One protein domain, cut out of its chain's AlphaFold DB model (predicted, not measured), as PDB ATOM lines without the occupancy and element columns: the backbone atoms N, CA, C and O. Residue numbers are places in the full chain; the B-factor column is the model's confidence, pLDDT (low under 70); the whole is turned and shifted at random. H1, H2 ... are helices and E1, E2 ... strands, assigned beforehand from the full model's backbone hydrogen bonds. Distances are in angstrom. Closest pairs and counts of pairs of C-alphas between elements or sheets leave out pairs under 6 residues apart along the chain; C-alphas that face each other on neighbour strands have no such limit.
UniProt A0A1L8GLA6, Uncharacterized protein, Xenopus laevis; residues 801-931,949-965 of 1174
ATOM      1  N   ILE A 801     158.781 217.855 191.658       72.56
ATOM      2  CA  ILE A 801     158.674 217.323 190.296       72.56
ATOM      3  C   ILE A 801     159.226 218.334 189.288       72.56
ATOM      4  O   ILE A 801     158.963 219.532 189.388       72.56
ATOM      5  N   SER A 802     159.986 217.854 188.304       75.56
ATOM      6  CA  SER A 802     160.385 218.664 187.146       75.56
ATOM      7  C   SER A 802     159.311 218.543 186.072       75.56
ATOM      8  O   SER A 802     158.970 217.432 185.672       75.56
ATOM      9  N   VAL A 803     158.769 219.671 185.615       77.06
ATOM     10  CA  VAL A 803     157.689 219.713 184.620       77.06
ATOM     11  C   VAL A 803     158.128 220.577 183.447       77.06
ATOM     12  O   VAL A 803     158.554 221.712 183.642       77.06
ATOM     13  N   LEU A 804     158.004 220.042 182.236       77.88
ATOM     14  CA  LEU A 804     158.119 220.783 180.985       77.88
ATOM     15  C   LEU A 804     156.713 221.267 180.588       77.88
ATOM     16  O   LEU A 804     155.875 220.417 180.281       77.88
ATOM     17  N   PRO A 805     156.410 222.578 180.600       78.31
ATOM     18  CA  PRO A 805     155.131 223.083 180.107       78.31
ATOM     19  C   PRO A 805     154.975 222.783 178.613       78.31
ATOM     20  O   PRO A 805     155.923 222.958 177.848       78.31
ATOM     21  N   LEU A 806     153.785 222.340 178.209       77.88
ATOM     22  CA  LEU A 806     153.435 222.043 176.817       77.88
ATOM     23  C   LEU A 806     152.426 223.062 176.272       77.88
ATOM     24  O   LEU A 806     152.639 223.619 175.200       77.88
ATOM     25  N   GLN A 807     151.360 223.341 177.030       76.31
ATOM     26  CA  GLN A 807     150.268 224.229 176.619       76.31
ATOM     27  C   GLN A 807     149.724 225.007 177.826       76.31
ATOM     28  O   GLN A 807     149.361 224.397 178.829       76.31
ATOM     29  N   ILE A 808     149.648 226.340 177.755       78.69
ATOM     30  CA  ILE A 808     149.184 227.192 178.867       78.69
ATOM     31  C   ILE A 808     147.771 227.697 178.565       78.69
ATOM     32  O   ILE A 808     147.593 228.566 177.720       78.69
ATOM     33  N   LEU A 809     146.770 227.198 179.297       77.25
ATOM     34  CA  LEU A 809     145.364 227.587 179.113       77.25
ATOM     35  C   LEU A 809     145.018 228.857 179.905       77.25
ATOM     36  O   LEU A 809     144.273 229.720 179.449       77.25
ATOM     37  N   THR A 810     145.556 228.982 181.120       78.12
ATOM     38  CA  THR A 810     145.479 230.184 181.967       78.12
ATOM     39  C   THR A 810     146.746 230.283 182.831       78.12
ATOM     40  O   THR A 810     147.434 229.273 182.979       78.12
ATOM     41  N   PRO A 811     147.027 231.419 183.506       81.38
ATOM     42  CA  PRO A 811     148.147 231.524 184.452       81.38
ATOM     43  C   PRO A 811     148.201 230.443 185.545       81.38
ATOM     44  O   PRO A 811     149.247 230.250 186.154       81.38
ATOM     45  N   VAL A 812     147.092 229.738 185.810       82.38
ATOM     46  CA  VAL A 812     146.988 228.698 186.849       82.38
ATOM     47  C   VAL A 812     146.602 227.318 186.323       82.38
ATOM     48  O   VAL A 812     146.364 226.426 187.130       82.38
ATOM     49  N   HIS A 813     146.488 227.127 185.009       84.88
ATOM     50  CA  HIS A 813     145.998 225.880 184.404       84.88
ATOM     51  C   HIS A 813     146.734 225.639 183.091       84.88
ATOM     52  O   HIS A 813     146.617 226.442 182.164       84.88
ATOM     53  N   PHE A 814     147.519 224.570 183.030       83.50
ATOM     54  CA  PHE A 814     148.367 224.250 181.884       83.50
ATOM     55  C   PHE A 814     148.547 222.736 181.750       83.50
ATOM     56  O   PHE A 814     148.468 222.007 182.735       83.50
ATOM     57  N   PHE A 815     148.816 222.260 180.541       81.94
ATOM     58  CA  PHE A 815     149.301 220.906 180.300       81.94
ATOM     59  C   PHE A 815     150.829 220.891 180.299       81.94
ATOM     60  O   PHE A 815     151.477 221.808 179.784       81.94
ATOM     61  N   GLY A 816     151.413 219.847 180.879       79.81
ATOM     62  CA  GLY A 816     152.859 219.683 180.986       79.81
ATOM     63  C   GLY A 816     153.279 218.218 181.019       79.81
ATOM     64  O   GLY A 816     152.467 217.330 181.269       79.81
ATOM     65  N   ARG A 817     154.568 217.967 180.804       81.19
ATOM     66  CA  ARG A 817     155.185 216.637 180.851       81.19
ATOM     67  C   ARG A 817     156.101 216.524 182.059       81.19
ATOM     68  O   ARG A 817     156.965 217.379 182.253       81.19
ATOM     69  N   ILE A 818     155.938 215.475 182.864       79.00
ATOM     70  CA  ILE A 818     156.836 215.206 183.996       79.00
ATOM     71  C   ILE A 818     158.164 214.679 183.442       79.00
ATOM     72  O   ILE A 818     158.204 213.640 182.786       79.00
ATOM     73  N   VAL A 819     159.255 215.397 183.703       73.31
ATOM     74  CA  VAL A 819     160.598 215.032 183.237       73.31
ATOM     75  C   VAL A 819     161.265 214.142 184.283       73.31
ATOM     76  O   VAL A 819     161.679 214.604 185.348       73.31
ATOM     77  N   ILE A 820     161.371 212.853 183.966       71.62
ATOM     78  CA  ILE A 820     162.095 211.844 184.750       71.62
ATOM     79  C   ILE A 820     163.472 211.629 184.101       71.62
ATOM     80  O   ILE A 820     163.617 211.785 182.892       71.62
ATOM     81  N   LYS A 821     164.499 211.283 184.893       59.34
ATOM     82  CA  LYS A 821     165.901 211.180 184.429       59.34
ATOM     83  C   LYS A 821     166.129 210.194 183.268       59.34
ATOM     84  O   LYS A 821     167.059 210.410 182.501       59.34
ATOM     85  N   ASP A 822     165.279 209.176 183.130       60.25
ATOM     86  CA  ASP A 822     165.259 208.249 181.992       60.25
ATOM     87  C   ASP A 822     164.078 208.584 181.064       60.25
ATOM     88  O   ASP A 822     163.017 207.953 181.122       60.25
ATOM     89  N   ASP A 823     164.238 209.614 180.230       62.94
ATOM     90  CA  ASP A 823     163.180 210.097 179.337       62.94
ATOM     91  C   ASP A 823     162.957 209.160 178.134       62.94
ATOM     92  O   ASP A 823     163.634 209.233 177.107       62.94
ATOM     93  N   LYS A 824     161.971 208.268 178.263       64.62
ATOM     94  CA  LYS A 824     161.579 207.305 177.221       64.62
ATOM     95  C   LYS A 824     160.680 207.900 176.130       64.62
ATOM     96  O   LYS A 824     160.361 207.190 175.178       64.62
ATOM     97  N   TYR A 825     160.261 209.165 176.231       70.44
ATOM     98  CA  TYR A 825     159.301 209.740 175.281       70.44
ATOM     99  C   TYR A 825     159.877 209.883 173.870       70.44
ATOM    100  O   TYR A 825     159.205 209.555 172.896       70.44
ATOM    101  N   THR A 826     161.136 210.306 173.746       69.69
ATOM    102  CA  THR A 826     161.799 210.437 172.439       69.69
ATOM    103  C   THR A 826     161.847 209.091 171.709       69.69
ATOM    104  O   THR A 826     161.575 209.030 170.516       69.69
ATOM    105  N   HIS A 827     162.092 208.002 172.449       77.12
ATOM    106  CA  HIS A 827     162.077 206.635 171.924       77.12
ATOM    107  C   HIS A 827     160.670 206.212 171.474       77.12
ATOM    108  O   HIS A 827     160.510 205.744 170.351       77.12
ATOM    109  N   LEU A 828     159.637 206.467 172.293       80.88
ATOM    110  CA  LEU A 828     158.234 206.235 171.920       80.88
ATOM    111  C   LEU A 828     157.867 206.957 170.618       80.88
ATOM    112  O   LEU A 828     157.244 206.366 169.733       80.88
ATOM    113  N   LEU A 829     158.239 208.234 170.505       79.50
ATOM    114  CA  LEU A 829     157.935 209.045 169.334       79.50
ATOM    115  C   LEU A 829     158.682 208.522 168.097       79.50
ATOM    116  O   LEU A 829     158.100 208.472 167.016       79.50
ATOM    117  N   GLU A 830     159.929 208.075 168.226       82.62
ATOM    118  CA  GLU A 830     160.656 207.422 167.131       82.62
ATOM    119  C   GLU A 830     160.012 206.085 166.720       82.62
ATOM    120  O   GLU A 830     159.810 205.855 165.524       82.62
ATOM    121  N   GLU A 831     159.621 205.240 167.679       86.62
ATOM    122  CA  GLU A 831     159.001 203.929 167.443       86.62
ATOM    123  C   GLU A 831     157.630 204.030 166.762       86.62
ATOM    124  O   GLU A 831     157.403 203.365 165.748       86.62
ATOM    125  N   ILE A 832     156.726 204.885 167.257       87.75
ATOM    126  CA  ILE A 832     155.387 205.044 166.665       87.75
ATOM    127  C   ILE A 832     155.477 205.613 165.240       87.75
ATOM    128  O   ILE A 832     154.780 205.155 164.329       87.75
ATOM    129  N   ASN A 833     156.412 206.538 165.004       87.69
ATOM    130  CA  ASN A 833     156.666 207.090 163.678       87.69
ATOM    131  C   ASN A 833     157.344 206.088 162.737       87.69
ATOM    132  O   ASN A 833     157.055 206.086 161.540       87.69
ATOM    133  N   ALA A 834     158.231 205.226 163.235       86.69
ATOM    134  CA  ALA A 834     158.803 204.133 162.452       86.69
ATOM    135  C   ALA A 834     157.734 203.095 162.069       86.69
ATOM    136  O   ALA A 834     157.700 202.656 160.919       86.69
ATOM    137  N   PHE A 835     156.826 202.765 162.993       89.56
ATOM    138  CA  PHE A 835     155.740 201.812 162.772       89.56
ATOM    139  C   PHE A 835     154.772 202.277 161.672       89.56
ATOM    140  O   PHE A 835     154.550 201.546 160.704       89.56
ATOM    141  N   TYR A 836     154.235 203.499 161.763       90.00
ATOM    142  CA  TYR A 836     153.257 204.002 160.788       90.00
ATOM    143  C   TYR A 836     153.863 204.522 159.476       90.00
ATOM    144  O   TYR A 836     153.132 204.712 158.502       90.00
ATOM    145  N   LYS A 837     155.191 204.682 159.372       86.69
ATOM    146  CA  LYS A 837     155.865 204.903 158.073       86.69
ATOM    147  C   LYS A 837     155.664 203.747 157.089       86.69
ATOM    148  O   LYS A 837     155.805 203.958 155.886       86.69
ATOM    149  N   MET A 838     155.333 202.544 157.563       86.81
ATOM    150  CA  MET A 838     154.964 201.417 156.705       86.81
ATOM    151  C   MET A 838     153.484 201.518 156.290       86.81
ATOM    152  O   MET A 838     152.618 201.412 157.157       86.81
ATOM    153  N   PRO A 839     153.146 201.628 154.986       82.25
ATOM    154  CA  PRO A 839     151.752 201.784 154.549       82.25
ATOM    155  C   PRO A 839     150.826 200.633 154.970       82.25
ATOM    156  O   PRO A 839     149.645 200.850 155.209       82.25
ATOM    157  N   GLY A 840     151.360 199.414 155.116       81.88
ATOM    158  CA  GLY A 840     150.595 198.249 155.583       81.88
ATOM    159  C   GLY A 840     150.132 198.324 157.045       81.88
ATOM    160  O   GLY A 840     149.261 197.552 157.431       81.88
ATOM    161  N   ASN A 841     150.677 199.255 157.835       87.00
ATOM    162  CA  ASN A 841     150.323 199.459 159.242       87.00
ATOM    163  C   ASN A 841     149.286 200.584 159.437       87.00
ATOM    164  O   ASN A 841     148.789 200.781 160.544       87.00
ATOM    165  N   GLN A 842     148.941 201.328 158.378       87.75
ATOM    166  CA  GLN A 842     147.981 202.439 158.413       87.75
ATOM    167  C   GLN A 842     146.541 201.920 158.261       87.75
ATOM    168  O   GLN A 842     145.870 202.149 157.257       87.75
ATOM    169  N   ILE A 843     146.074 201.175 159.264       88.88
ATOM    170  CA  ILE A 843     144.720 200.607 159.296       88.88
ATOM    171  C   ILE A 843     143.761 201.636 159.909       88.88
ATOM    172  O   ILE A 843     143.955 202.048 161.051       88.88
ATOM    173  N   LEU A 844     142.727 202.036 159.166       89.44
ATOM    174  CA  LEU A 844     141.668 202.930 159.653       89.44
ATOM    175  C   LEU A 844     140.835 202.267 160.761       89.44
ATOM    176  O   LEU A 844     140.531 201.073 160.693       89.44
ATOM    177  N   ALA A 845     140.425 203.053 161.757       86.19
ATOM    178  CA  ALA A 845     139.479 202.618 162.780       86.19
ATOM    179  C   ALA A 845     138.101 202.321 162.155       86.19
ATOM    180  O   ALA A 845     137.559 203.141 161.421       86.19
ATOM    181  N   GLN A 846     137.534 201.142 162.441       78.50
ATOM    182  CA  GLN A 846     136.217 200.739 161.917       78.50
ATOM    183  C   GLN A 846     135.058 201.294 162.753       78.50
ATOM    184  O   GLN A 846     134.059 201.744 162.204       78.50
ATOM    185  N   GLU A 847     135.212 201.277 164.078       82.00
ATOM    186  CA  GLU A 847     134.295 201.888 165.037       82.00
ATOM    187  C   GLU A 847     135.114 202.775 165.982       82.00
ATOM    188  O   GLU A 847     136.151 202.361 166.515       82.00
ATOM    189  N   VAL A 848     134.669 204.022 166.145       83.44
ATOM    190  CA  VAL A 848     135.348 205.031 166.962       83.44
ATOM    191  C   VAL A 848     134.593 205.181 168.277       83.44
ATOM    192  O   VAL A 848     133.470 205.675 168.299       83.44
ATOM    193  N   ASN A 849     135.210 204.751 169.377       82.62
ATOM    194  CA  ASN A 849     134.607 204.768 170.705       82.62
ATOM    195  C   ASN A 849     135.113 205.957 171.525       82.62
ATOM    196  O   ASN A 849     136.312 206.246 171.572       82.62
ATOM    197  N   ILE A 850     134.202 206.605 172.249       80.69
ATOM    198  CA  ILE A 850     134.564 207.623 173.239       80.69
ATOM    199  C   ILE A 850     135.425 206.979 174.339       80.69
ATOM    200  O   ILE A 850     135.160 205.871 174.796       80.69
ATOM    201  N   SER A 851     136.446 207.705 174.786       77.31
ATOM    202  CA  SER A 851     137.510 207.304 175.717       77.31
ATOM    203  C   SER A 851     138.556 206.312 175.198       77.31
ATOM    204  O   SER A 851     139.509 206.050 175.935       77.31
ATOM    205  N   GLN A 852     138.458 205.817 173.959       84.94
ATOM    206  CA  GLN A 852     139.485 204.960 173.351       84.94
ATOM    207  C   GLN A 852     140.636 205.785 172.734       84.94
ATOM    208  O   GLN A 852     140.455 206.946 172.348       84.94
ATOM    209  N   ILE A 853     141.834 205.188 172.675       89.06
ATOM    210  CA  ILE A 853     143.054 205.792 172.118       89.06
ATOM    211  C   ILE A 853     143.294 205.269 170.692       89.06
ATOM    212  O   ILE A 853     143.221 204.070 170.427       89.06
ATOM    213  N   TYR A 854     143.622 206.187 169.791       92.25
ATOM    214  CA  TYR A 854     143.901 205.976 168.374       92.25
ATOM    215  C   TYR A 854     145.243 206.623 168.006       92.25
ATOM    216  O   TYR A 854     145.818 207.380 168.792       92.25
ATOM    217  N   ALA A 855     145.745 206.350 166.803       91.19
ATOM    218  CA  ALA A 855     146.820 207.140 166.207       91.19
ATOM    219  C   ALA A 855     146.254 208.116 165.168       91.19
ATOM    220  O   ALA A 855     145.307 207.789 164.455       91.19
ATOM    221  N   MET A 856     146.860 209.294 165.047       91.50
ATOM    222  CA  MET A 856     146.533 210.279 164.014       91.50
ATOM    223  C   MET A 856     147.805 210.824 163.366       91.50
ATOM    224  O   MET A 856     148.809 211.032 164.046       91.50
ATOM    225  N   GLN A 857     147.754 211.069 162.055       89.50
ATOM    226  CA  GLN A 857     148.850 211.680 161.307       89.50
ATOM    227  C   GLN A 857     148.733 213.215 161.290       89.50
ATOM    228  O   GLN A 857     147.792 213.752 160.707       89.50
ATOM    229  N   GLU A 858     149.730 213.913 161.837       85.50
ATOM    230  CA  GLU A 858     149.912 215.365 161.728       85.50
ATOM    231  C   GLU A 858     151.179 215.636 160.888       85.50
ATOM    232  O   GLU A 858     152.316 215.422 161.315       85.50
ATOM    233  N   GLY A 859     150.998 216.041 159.626       83.62
ATOM    234  CA  GLY A 859     152.105 216.237 158.681       83.62
ATOM    235  C   GLY A 859     152.896 214.949 158.400       83.62
ATOM    236  O   GLY A 859     152.401 214.029 157.743       83.62
ATOM    237  N   LEU A 860     154.150 214.895 158.863       81.56
ATOM    238  CA  LEU A 860     155.036 213.725 158.747       81.56
ATOM    239  C   LEU A 860     155.095 212.871 160.024       81.56
ATOM    240  O   LEU A 860     155.827 211.878 160.039       81.56
ATOM    241  N   LEU A 861     154.373 213.264 161.077       86.81
ATOM    242  CA  LEU A 861     154.399 212.618 162.384       86.81
ATOM    243  C   LEU A 861     153.075 211.917 162.707       86.81
ATOM    244  O   LEU A 861     152.017 212.287 162.203       86.81
ATOM    245  N   TYR A 862     153.149 210.904 163.563       89.00
ATOM    246  CA  TYR A 862     152.020 210.160 164.104       89.00
ATOM    247  C   TYR A 862     151.960 210.360 165.616       89.00
ATOM    248  O   TYR A 862     152.942 210.122 166.319       89.00
ATOM    249  N   HIS A 863     150.799 210.792 166.098       90.44
ATOM    250  CA  HIS A 863     150.540 211.128 167.494       90.44
ATOM    251  C   HIS A 863     149.480 210.187 168.065       90.44
ATOM    252  O   HIS A 863     148.597 209.723 167.340       90.44
ATOM    253  N   ARG A 864     149.544 209.920 169.372       91.69
ATOM    254  CA  ARG A 864     148.486 209.194 170.083       91.69
ATOM    255  C   ARG A 864     147.401 210.178 170.500       91.69
ATOM    256  O   ARG A 864     147.688 211.196 171.133       91.69
ATOM    257  N   VAL A 865     146.157 209.870 170.157       91.12
ATOM    258  CA  VAL A 865     145.005 210.741 170.399       91.12
ATOM    259  C   VAL A 865     143.875 209.961 171.070       91.12
ATOM    260  O   VAL A 865     143.555 208.847 170.664       91.12
ATOM    261  N   LYS A 866     143.262 210.521 172.113       88.19
ATOM    262  CA  LYS A 866     142.114 209.937 172.820       88.19
ATOM    263  C   LYS A 866     140.844 210.677 172.427       88.19
ATOM    264  O   LYS A 866     140.764 211.887 172.613       88.19
ATOM    265  N   VAL A 867     139.837 209.963 171.936       85.50
ATOM    266  CA  VAL A 867     138.509 210.544 171.674       85.50
ATOM    267  C   VAL A 867     137.819 210.819 173.010       85.50
ATOM    268  O   VAL A 867     137.758 209.929 173.854       85.50
ATOM    269  N   PHE A 868     137.275 212.018 173.220       78.56
ATOM    270  CA  PHE A 868     136.559 212.362 174.464       78.56
ATOM    271  C   PHE A 868     135.151 212.925 174.232       78.56
ATOM    272  O   PHE A 868     134.341 212.940 175.156       78.56
ATOM    273  N   SER A 869     134.810 213.331 173.007       75.88
ATOM    274  CA  SER A 869     133.413 213.563 172.627       75.88
ATOM    275  C   SER A 869     133.173 213.277 171.153       75.88
ATOM    276  O   SER A 869     134.037 213.526 170.315       75.88
ATOM    277  N   GLU A 870     131.974 212.800 170.838       81.25
ATOM    278  CA  GLU A 870     131.446 212.760 169.477       81.25
ATOM    279  C   GLU A 870     130.416 213.883 169.297       81.25
ATOM    280  O   GLU A 870     129.648 214.210 170.209       81.25
ATOM    281  N   LYS A 871     130.391 214.494 168.115       74.94
ATOM    282  CA  LYS A 871     129.378 215.465 167.707       74.94
ATOM    283  C   LYS A 871     128.970 215.182 166.275       74.94
ATOM    284  O   LYS A 871     129.785 215.242 165.356       74.94
ATOM    285  N   LYS A 872     127.675 214.943 166.079       71.88
ATOM    286  CA  LYS A 872     127.084 214.833 164.746       71.88
ATOM    287  C   LYS A 872     126.796 216.224 164.174       71.88
ATOM    288  O   LYS A 872     125.648 216.656 164.094       71.88
ATOM    289  N   GLU A 873     127.863 216.948 163.851       58.88
ATOM    290  CA  GLU A 873     127.814 218.212 163.113       58.88
ATOM    291  C   GLU A 873     127.706 217.889 161.616       58.88
ATOM    292  O   GLU A 873     128.490 217.114 161.079       58.88
ATOM    293  N   ASN A 874     126.726 218.475 160.931       64.88
ATOM    294  CA  ASN A 874     126.535 218.297 159.494       64.88
ATOM    295  C   ASN A 874     126.461 216.834 159.011       64.88
ATOM    296  O   ASN A 874     127.121 216.471 158.044       64.88
ATOM    297  N   GLY A 875     125.682 215.986 159.700       66.69
ATOM    298  CA  GLY A 875     125.412 214.584 159.325       66.69
ATOM    299  C   GLY A 875     126.592 213.616 159.503       66.69
ATOM    300  O   GLY A 875     126.374 212.432 159.775       66.69
ATOM    301  N   VAL A 876     127.814 214.135 159.426       71.81
ATOM    302  CA  VAL A 876     129.102 213.489 159.684       71.81
ATOM    303  C   VAL A 876     129.309 213.329 161.195       71.81
ATOM    304  O   VAL A 876     128.907 214.190 161.978       71.81
ATOM    305  N   LEU A 877     129.929 212.227 161.632       77.25
ATOM    306  CA  LEU A 877     130.464 212.145 162.993       77.25
ATOM    307  C   LEU A 877     131.835 212.829 163.028       77.25
ATOM    308  O   LEU A 877     132.808 212.316 162.476       77.25
ATOM    309  N   ASN A 878     131.900 213.973 163.704       84.94
ATOM    310  CA  ASN A 878     133.153 214.594 164.109       84.94
ATOM    311  C   ASN A 878     133.466 214.170 165.547       84.94
ATOM    312  O   ASN A 878     132.597 214.192 166.422       84.94
ATOM    313  N   PHE A 879     134.719 213.831 165.806       83.94
ATOM    314  CA  PHE A 879     135.230 213.462 167.116       83.94
ATOM    315  C   PHE A 879     136.136 214.577 167.618       83.94
ATOM    316  O   PHE A 879     137.029 215.024 166.904       83.94
ATOM    317  N   SER A 880     135.927 215.024 168.852       85.25
ATOM    318  CA  SER A 880     136.937 215.836 169.529       85.25
ATOM    319  C   SER A 880     137.924 214.874 170.182       85.25
ATOM    320  O   SER A 880     137.518 213.976 170.934       85.25
ATOM    321  N   VAL A 881     139.206 215.050 169.883       86.94
ATOM    322  CA  VAL A 881     140.304 214.225 170.393       86.94
ATOM    323  C   VAL A 881     141.280 215.047 171.217       86.94
ATOM    324  O   VAL A 881     141.442 216.234 170.982       86.94
ATOM    325  N   GLN A 882     141.950 214.407 172.169       84.56
ATOM    326  CA  GLN A 882     143.065 214.976 172.915       84.56
ATOM    327  C   GLN A 882     144.351 214.233 172.559       84.56
ATOM    328  O   GLN A 882     144.415 213.010 172.692       84.56
ATOM    329  N   PHE A 883     145.387 214.957 172.144       88.44
ATOM    330  CA  PHE A 883     146.751 214.459 172.016       88.44
ATOM    331  C   PHE A 883     147.271 214.122 173.416       88.44
ATOM    332  O   PHE A 883     147.681 215.004 174.170       88.44
ATOM    333  N   ILE A 884     147.266 212.837 173.776       85.06
ATOM    334  CA  ILE A 884     147.579 212.394 175.147       85.06
ATOM    335  C   ILE A 884     149.044 212.630 175.546       85.06
ATOM    336  O   ILE A 884     149.395 212.527 176.719       85.06
ATOM    337  N   ASP A 885     149.891 212.964 174.574       84.31
ATOM    338  CA  ASP A 885     151.312 213.240 174.767       84.31
ATOM    339  C   ASP A 885     151.667 214.733 174.682       84.31
ATOM    340  O   ASP A 885     152.641 215.153 175.305       84.31
ATOM    341  N   ASP A 886     150.832 215.544 174.018       78.62
ATOM    342  CA  ASP A 886     151.047 216.991 173.845       78.62
ATOM    343  C   ASP A 886     150.119 217.850 174.736       78.62
ATOM    344  O   ASP A 886     150.401 219.016 174.987       78.62
ATOM    345  N   GLY A 887     148.992 217.309 175.218       73.12
ATOM    346  CA  GLY A 887     147.949 218.036 175.969       73.12
ATOM    347  C   GLY A 887     146.923 218.752 175.090       73.12
ATOM    348  O   GLY A 887     145.764 218.865 175.494       73.12
ATOM    349  N   ARG A 888     147.349 219.130 173.878       83.44
ATOM    350  CA  ARG A 888     146.528 219.685 172.796       83.44
ATOM    351  C   ARG A 888     145.271 218.862 172.548       83.44
ATOM    352  O   ARG A 888     145.257 217.643 172.710       83.44
ATOM    353  N   ILE A 889     144.229 219.525 172.090       80.56
ATOM    354  CA  ILE A 889     142.963 218.932 171.657       80.56
ATOM    355  C   ILE A 889     142.867 219.142 170.119       80.56
ATOM    356  O   ILE A 889     143.648 219.914 169.589       80.56
ATOM    357  N   ASP A 890     141.968 218.486 169.379       84.25
ATOM    358  CA  ASP A 890     141.640 218.792 167.961       84.25
ATOM    359  C   ASP A 890     140.241 218.225 167.604       84.25
ATOM    360  O   ASP A 890     139.681 217.414 168.355       84.25
ATOM    361  N   LYS A 891     139.652 218.638 166.477       87.19
ATOM    362  CA  LYS A 891     138.418 218.097 165.880       87.19
ATOM    363  C   LYS A 891     138.727 217.289 164.615       87.19
ATOM    364  O   LYS A 891     139.120 217.831 163.587       87.19
ATOM    365  N   VAL A 892     138.422 215.995 164.645       88.00
ATOM    366  CA  VAL A 892     138.850 215.029 163.623       88.00
ATOM    367  C   VAL A 892     137.694 214.145 163.156       88.00
ATOM    368  O   VAL A 892     136.699 213.968 163.860       88.00
ATOM    369  N   ARG A 893     137.812 213.556 161.967       86.88
ATOM    370  CA  ARG A 893     136.868 212.551 161.447       86.88
ATOM    371  C   ARG A 893     137.348 211.131 161.743       86.88
ATOM    372  O   ARG A 893     138.543 210.898 161.903       86.88
ATOM    373  N   ASP A 894     136.425 210.174 161.712       81.75
ATOM    374  CA  ASP A 894     136.712 208.728 161.700       81.75
ATOM    375  C   ASP A 894     137.832 208.340 160.715       81.75
ATOM    376  O   ASP A 894     138.788 207.658 161.072       81.75
ATOM    377  N   THR A 895     137.769 208.873 159.497       83.12
ATOM    378  CA  THR A 895     138.739 208.691 158.403       83.12
ATOM    379  C   THR A 895     140.155 209.210 158.684       83.12
ATOM    380  O   THR A 895     141.059 208.940 157.893       83.12
ATOM    381  N   GLN A 896     140.374 209.947 159.777       87.44
ATOM    382  CA  GLN A 896     141.697 210.418 160.217       87.44
ATOM    383  C   GLN A 896     142.268 209.579 161.374       87.44
ATOM    384  O   GLN A 896     143.438 209.746 161.721       87.44
ATOM    385  N   LEU A 897     141.470 208.673 161.951       90.62
ATOM    386  CA  LEU A 897     141.851 207.840 163.087       90.62
ATOM    387  C   LEU A 897     142.331 206.463 162.619       90.62
ATOM    388  O   LEU A 897     141.610 205.690 161.986       90.62
ATOM    389  N   LEU A 898     143.572 206.144 162.973       91.44
ATOM    390  CA  LEU A 898     144.202 204.851 162.747       91.44
ATOM    391  C   LEU A 898     144.096 203.986 164.006       91.44
ATOM    392  O   LEU A 898     144.202 204.473 165.136       91.44
ATOM    393  N   GLN A 899     143.929 202.679 163.817       90.06
ATOM    394  CA  GLN A 899     143.937 201.709 164.906       90.06
ATOM    395  C   GLN A 899     145.313 201.699 165.590       90.06
ATOM    396  O   GLN A 899     146.332 201.456 164.939       90.06
ATOM    397  N   LEU A 900     145.342 201.938 166.906       89.75
ATOM    398  CA  LEU A 900     146.569 201.898 167.701       89.75
ATOM    399  C   LEU A 900     146.913 200.448 168.105       89.75
ATOM    400  O   LEU A 900     146.066 199.764 168.682       89.75
ATOM    401  N   PRO A 901     148.137 199.948 167.843       88.06
ATOM    402  CA  PRO A 901     148.604 198.682 168.396       88.06
ATOM    403  C   PRO A 901     148.626 198.686 169.929       88.06
ATOM    404  O   PRO A 901     149.093 199.641 170.551       88.06
ATOM    405  N   SER A 902     148.244 197.558 170.539       82.56
ATOM    406  CA  SER A 902     148.205 197.395 172.007       82.56
ATOM    407  C   SER A 902     149.557 197.584 172.720       82.56
ATOM    408  O   SER A 902     149.612 197.652 173.944       82.56
ATOM    409  N   GLU A 903     150.665 197.627 171.977       84.56
ATOM    410  CA  GLU A 903     152.002 197.932 172.495       84.56
ATOM    411  C   GLU A 903     152.140 199.425 172.826       84.56
ATOM    412  O   GLU A 903     152.613 199.767 173.907       84.56
ATOM    413  N   PHE A 904     151.620 200.306 171.963       85.56
ATOM    414  CA  PHE A 904     151.594 201.755 172.184       85.56
ATOM    415  C   PHE A 904     150.453 202.203 173.107       85.56
ATOM    416  O   PHE A 904     150.552 203.259 173.727       85.56
ATOM    417  N   GLU A 905     149.379 201.418 173.224       82.38
ATOM    418  CA  GLU A 905     148.248 201.695 174.125       82.38
ATOM    419  C   GLU A 905     148.614 201.508 175.612       82.38
ATOM    420  O   GLU A 905     148.143 202.251 176.467       82.38
ATOM    421  N   LYS A 906     149.510 200.560 175.928       79.12
ATOM    422  CA  LYS A 906     149.979 200.276 177.304       79.12
ATOM    423  C   LYS A 906     150.881 201.357 177.900       79.12
ATOM    424  O   LYS A 906     151.194 201.304 179.088       79.12
ATOM    425  N   ILE A 907     151.364 202.287 177.084       79.19
ATOM    426  CA  ILE A 907     152.300 203.326 177.513       79.19
ATOM    427  C   ILE A 907     151.472 204.502 178.055       79.19
ATOM    428  O   ILE A 907     150.557 204.951 177.365       79.19
ATOM    429  N   PRO A 908     151.739 205.027 179.262       76.25
ATOM    430  CA  PRO A 908     150.911 206.086 179.833       76.25
ATOM    431  C   PRO A 908     150.931 207.368 178.974       76.25
ATOM    432  O   PRO A 908     151.932 207.627 178.290       76.25
ATOM    433  N   PRO A 909     149.856 208.180 179.004       81.88
ATOM    434  CA  PRO A 909     149.865 209.560 178.516       81.88
ATOM    435  C   PRO A 909     151.083 210.331 179.031       81.88
ATOM    436  O   PRO A 909     151.409 210.239 180.217       81.88
ATOM    437  N   GLN A 910     151.771 211.065 178.158       81.31
ATOM    438  CA  GLN A 910     152.921 211.883 178.562       81.31
ATOM    439  C   GLN A 910     152.523 213.304 178.974       81.31
ATOM    440  O   GLN A 910     153.245 213.940 179.744       81.31
ATOM    441  N   SER A 911     151.363 213.787 178.527       84.25
ATOM    442  CA  SER A 911     150.806 215.059 178.974       84.25
ATOM    443  C   SER A 911     149.929 214.875 180.211       84.25
ATOM    444  O   SER A 911     149.082 213.985 180.276       84.25
ATOM    445  N   THR A 912     150.141 215.725 181.211       82.62
ATOM    446  CA  THR A 912     149.399 215.770 182.475       82.62
ATOM    447  C   THR A 912     148.832 217.174 182.677       82.62
ATOM    448  O   THR A 912     149.492 218.171 182.385       82.62
ATOM    449  N   GLU A 913     147.598 217.259 183.178       83.56
ATOM    450  CA  GLU A 913     146.962 218.523 183.560       83.56
ATOM    451  C   GLU A 913     147.564 219.038 184.880       83.56
ATOM    452  O   GLU A 913     147.526 218.353 185.903       83.56
ATOM    453  N   PHE A 914     148.094 220.260 184.871       82.62
ATOM    454  CA  PHE A 914     148.644 220.940 186.041       82.62
ATOM    455  C   PHE A 914     147.805 222.151 186.424       82.62
ATOM    456  O   PHE A 914     147.387 222.949 185.580       82.62
ATOM    457  N   ILE A 915     147.597 222.308 187.734       84.44
ATOM    458  CA  ILE A 915     146.836 223.416 188.305       84.44
ATOM    459  C   ILE A 915     147.619 224.051 189.451       84.44
ATOM    460  O   ILE A 915     148.047 223.379 190.391       84.44
ATOM    461  N   ILE A 916     147.789 225.371 189.383       85.00
ATOM    462  CA  ILE A 916     148.460 226.156 190.418       85.00
ATOM    463  C   ILE A 916     147.449 226.477 191.516       85.00
ATOM    464  O   ILE A 916     146.618 227.377 191.405       85.00
ATOM    465  N   CYS A 917     147.520 225.709 192.597       85.75
ATOM    466  CA  CYS A 917     146.596 225.828 193.713       85.75
ATOM    467  C   CYS A 917     146.802 227.096 194.557       85.75
ATOM    468  O   CYS A 917     147.888 227.671 194.621       85.75
ATOM    469  N   ARG A 918     145.756 227.453 195.319       86.44
ATOM    470  CA  ARG A 918     145.771 228.531 196.318       86.44
ATOM    471  C   ARG A 918     146.067 229.912 195.735       86.44
ATOM    472  O   ARG A 918     146.774 230.717 196.340       86.44
ATOM    473  N   VAL A 919     145.515 230.205 194.567       87.81
ATOM    474  CA  VAL A 919     145.512 231.560 194.020       87.81
ATOM    475  C   VAL A 919     144.244 231.762 193.192       87.81
ATOM    476  O   VAL A 919     143.720 230.811 192.614       87.81
ATOM    477  N   GLN A 920     143.701 232.974 193.180       89.31
ATOM    478  CA  GLN A 920     142.540 233.336 192.361       89.31
ATOM    479  C   GLN A 920     142.612 234.810 191.938       89.31
ATOM    480  O   GLN A 920     143.319 235.576 192.602       89.31
ATOM    481  N   PRO A 921     141.898 235.225 190.873       90.12
ATOM    482  CA  PRO A 921     141.827 236.631 190.489       90.12
ATOM    483  C   PRO A 921     141.257 237.503 191.615       90.12
ATOM    484  O   PRO A 921     140.444 237.039 192.424       90.12
ATOM    485  N   ILE A 922     141.669 238.771 191.642       90.00
ATOM    486  CA  ILE A 922     141.110 239.791 192.543       90.00
ATOM    487  C   ILE A 922     139.635 240.090 192.238       90.00
ATOM    488  O   ILE A 922     139.093 239.662 191.223       90.00
ATOM    489  N   ASP A 923     138.977 240.831 193.134       88.69
ATOM    490  CA  ASP A 923     137.651 241.435 192.920       88.69
ATOM    491  C   ASP A 923     136.527 240.452 192.513       88.69
ATOM    492  O   ASP A 923     135.520 240.842 191.922       88.69
ATOM    493  N   ASN A 924     136.689 239.163 192.840       81.38
ATOM    494  CA  ASN A 924     135.834 238.048 192.407       81.38
ATOM    495  C   ASN A 924     135.751 237.860 190.874       81.38
ATOM    496  O   ASN A 924     134.814 237.232 190.366       81.38
ATOM    497  N   GLU A 925     136.752 238.340 190.130       84.94
ATOM    498  CA  GLU A 925     136.843 238.189 188.675       84.94
ATOM    499  C   GLU A 925     136.927 236.722 188.263       84.94
ATOM    500  O   GLU A 925     137.695 235.940 188.826       84.94
ATOM    501  N   VAL A 926     136.111 236.320 187.286       78.69
ATOM    502  CA  VAL A 926     135.980 234.910 186.864       78.69
ATOM    503  C   VAL A 926     137.218 234.435 186.094       78.69
ATOM    504  O   VAL A 926     137.509 233.239 186.058       78.69
ATOM    505  N   GLU A 927     137.956 235.371 185.498       81.88
ATOM    506  CA  GLU A 927     139.057 235.114 184.578       81.88
ATOM    507  C   GLU A 927     140.226 236.066 184.849       81.88
ATOM    508  O   GLU A 927     140.033 237.215 185.244       81.88
ATOM    509  N   TRP A 928     141.441 235.574 184.618       83.75
ATOM    510  CA  TRP A 928     142.680 236.313 184.836       83.75
ATOM    511  C   TRP A 928     142.835 237.479 183.862       83.75
ATOM    512  O   TRP A 928     142.602 237.310 182.668       83.75
ATOM    513  N   ASP A 929     143.263 238.630 184.377       80.19
ATOM    514  CA  ASP A 929     143.643 239.788 183.569       80.19
ATOM    515  C   ASP A 929     144.882 239.465 182.695       80.19
ATOM    516  O   ASP A 929     145.785 238.771 183.182       80.19
ATOM    517  N   PRO A 930     144.978 239.940 181.435       74.31
ATOM    518  CA  PRO A 930     146.092 239.623 180.544       74.31
ATOM    519  C   PRO A 930     147.443 240.129 181.057       74.31
ATOM    520  O   PRO A 930     148.469 239.551 180.710       74.31
ATOM    521  N   ILE A 931     147.477 241.137 181.936       70.12
ATOM    522  CA  ILE A 931     148.712 241.585 182.601       70.12
ATOM    523  C   ILE A 931     149.352 240.436 183.404       70.12
ATOM    524  O   ILE A 931     150.572 240.354 183.490       70.12
ATOM    525  N   VAL A 949     155.772 230.808 189.985       75.62
ATOM    526  CA  VAL A 949     154.619 231.360 189.249       75.62
ATOM    527  C   VAL A 949     153.492 231.845 190.175       75.62
ATOM    528  O   VAL A 949     152.907 232.892 189.920       75.62
ATOM    529  N   ARG A 950     153.211 231.162 191.298       81.19
ATOM    530  CA  ARG A 950     152.208 231.646 192.267       81.19
ATOM    531  C   ARG A 950     152.656 232.942 192.944       81.19
ATOM    532  O   ARG A 950     151.826 233.822 193.152       81.19
ATOM    533  N   HIS A 951     153.930 233.047 193.323       79.00
ATOM    534  CA  HIS A 951     154.468 234.288 193.880       79.00
ATOM    535  C   HIS A 951     154.388 235.416 192.849       79.00
ATOM    536  O   HIS A 951     153.927 236.493 193.196       79.00
ATOM    537  N   GLU A 952     154.736 235.148 191.589       79.38
ATOM    538  CA  GLU A 952     154.668 236.139 190.511       79.38
ATOM    539  C   GLU A 952     153.235 236.635 190.270       79.38
ATOM    540  O   GLU A 952     152.982 237.835 190.276       79.38
ATOM    541  N   ILE A 953     152.250 235.735 190.197       82.19
ATOM    542  CA  ILE A 953     150.829 236.109 190.088       82.19
ATOM    543  C   ILE A 953     150.398 237.029 191.244       82.19
ATOM    544  O   ILE A 953     149.714 238.025 191.013       82.19
ATOM    545  N   LEU A 954     150.815 236.736 192.480       84.44
ATOM    546  CA  LEU A 954     150.552 237.605 193.634       84.44
ATOM    547  C   LEU A 954     151.336 238.932 193.547       84.44
ATOM    548  O   LEU A 954     150.811 239.980 193.922       84.44
ATOM    549  N   SER A 955     152.561 238.908 193.011       81.50
ATOM    550  CA  SER A 955     153.425 240.081 192.824       81.50
ATOM    551  C   SER A 955     152.862 241.062 191.784       81.50
ATOM    552  O   SER A 955     153.072 242.268 191.931       81.50
ATOM    553  N   THR A 956     152.062 240.604 190.810       82.06
ATOM    554  CA  THR A 956     151.332 241.505 189.892       82.06
ATOM    555  C   THR A 956     150.269 242.359 190.594       82.06
ATOM    556  O   THR A 956     149.812 243.353 190.034       82.06
ATOM    557  N   GLY A 957     149.825 241.977 191.799       84.44
ATOM    558  CA  GLY A 957     148.684 242.596 192.480       84.44
ATOM    559  C   GLY A 957     147.314 242.266 191.869       84.44
ATOM    560  O   GLY A 957     146.308 242.761 192.375       84.44
ATOM    561  N   MET A 958     147.251 241.436 190.820       85.06
ATOM    562  CA  MET A 958     146.014 241.020 190.137       85.06
ATOM    563  C   MET A 958     145.509 239.631 190.581       85.06
ATOM    564  O   MET A 958     144.452 239.176 190.139       85.06
ATOM    565  N   GLY A 959     146.227 238.967 191.495       86.94
ATOM    566  CA  GLY A 959     145.800 237.740 192.172       86.94
ATOM    567  C   GLY A 959     145.869 237.838 193.699       86.94
ATOM    568  O   GLY A 959     146.625 238.635 194.250       86.94
ATOM    569  N   ILE A 960     145.100 236.988 194.384       90.06
ATOM    570  CA  ILE A 960     145.070 236.826 195.852       90.06
ATOM    571  C   ILE A 960     145.191 235.354 196.260       90.06
ATOM    572  O   ILE A 960     144.856 234.459 195.481       90.06
ATOM    573  N   ASP A 961     145.644 235.090 197.494       90.38
ATOM    574  CA  ASP A 961     145.650 233.732 198.060       90.38
ATOM    575  C   ASP A 961     144.218 233.184 198.158       90.38
ATOM    576  O   ASP A 961     143.287 233.885 198.560       90.38
ATOM    577  N   ASN A 962     144.056 231.904 197.830       90.19
ATOM    578  CA  ASN A 962     142.809 231.167 198.024       90.19
ATOM    579  C   ASN A 962     143.062 230.004 199.000       90.19
ATOM    580  O   ASN A 962     143.266 228.867 198.561       90.19
ATOM    581  N   PRO A 963     143.081 230.249 200.325       88.00
ATOM    582  CA  PRO A 963     143.357 229.204 201.309       88.00
ATOM    583  C   PRO A 963     142.276 228.112 201.339       88.00
ATOM    584  O   PRO A 963     142.583 226.968 201.663       88.00
ATOM    585  N   GLN A 964     141.038 228.435 200.943       87.31
ATOM    586  CA  GLN A 964     139.924 227.482 200.901       87.31
ATOM    587  C   GLN A 964     140.004 226.504 199.718       87.31
ATOM    588  O   GLN A 964     139.292 225.503 199.720       87.31
ATOM    589  N   HIS A 965     140.885 226.746 198.734       90.00
ATOM    590  CA  HIS A 965     140.965 225.934 197.516       90.00
ATOM    591  C   HIS A 965     141.077 224.430 197.812       90.00
ATOM    592  O   HIS A 965     140.272 223.631 197.340       90.00
TER     593      HIS A 965
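Overview. This is residues 801 to 931 and 949 to 965 of the 1174 residues of an uncharacterized protein of Xenopus laevis (UniProt A0A1L8GLA6). A strongly twisted, curled sheet, E6 E5 E4 E3 E7, forms a lobe at one end of the longest axis, with H1 across E4 and H2 grazing it. Beyond it come a small sheet, E1 E2 E8, and then a head in which H3 packs on the strand pair E9 and E10; the three parts follow one another loosely in a row. The 148 printed residues have three named helices and ten named strands, in the order E1 E2 H1 E3 E4 E5 E6 E7 H2 E8 E9 H3 E10, and the three sheets are antiparallel. The class is mixed, helices and strands; the whole is loose, with a radius of gyration of the C-alphas of 18.9 A and spans of 57 by 45 by 26 A.

Arrangement. Strands E3 (853 to 858), E4 (861 to 871), E5 (878 to 883) and E6 (889 to 893) make a meander, each strand the antiparallel neighbour of the one before. N 856 and O 863 are 2.9 A apart, N 880 and O 869 2.8 A, and N 890 and O 881 2.8 A, within hydrogen-bond range. E4 bends by 77 degrees at residue 868. Edge strand E7 (897 to 899) pairs with E3, N 855 and O 898 at 2.9 A; E6 and E7 meet only through their link. H1 (825 to 836) is on this sheet in two layers, a helix on one face of a sheet, at a height of 7.9 A; it lies over E4 and runs across the strands, at 74 degrees to E4 on the local plane. Their closest C-alphas, of Asn 833 and Tyr 862, are 5.6 A apart. H2 (902 to 905) only grazes the sheet, and is close but not clearly touching H1, with C-alphas of Ile 832 and Phe 904 at 7.5 A. E1 (803 to 810) and E2 (813 to 818) form a hairpin, N 806 and O 815 at 2.8 A; E8 (912 to 915) pairs with E2, N 914 and O 814 at 2.8 A. E9 (919 to 921) and E10 (959 to 961) are antiparallel, N 960 and O 920 at 2.9 A. The closest C-alphas of H3 (949 to 955) and E10, of Ile 953 and Gly 959, are 5.7 A apart. In H1 and H3 every O i to N i+4 pair is within hydrogen-bond range; H2 is too short for one.

Along the chain. E4 is 25.7 A long, H1 16.7 A, E1 16.3 A, E3 and E5 15.7 A each, and E2 15.2 A. E1 begins at C-alpha 803 (157.689, 219.713, 184.620) and bends by 78 degrees at residue 806. E10 ends at C-alpha 961 (145.650, 233.732, 198.060).

Size, cuts and confidence. The two C-alphas farthest apart, of Gly 840 and Asp 923, are 58.5 A apart. Residues 932 to 948 are not printed, and C-alphas 931 and 949 are 13.6 A apart across the cut. The link from H1 to E3, residues 837 to 852, is long. The pLDDT is under 70 at residues 821 to 824, 826 and 873 to 875.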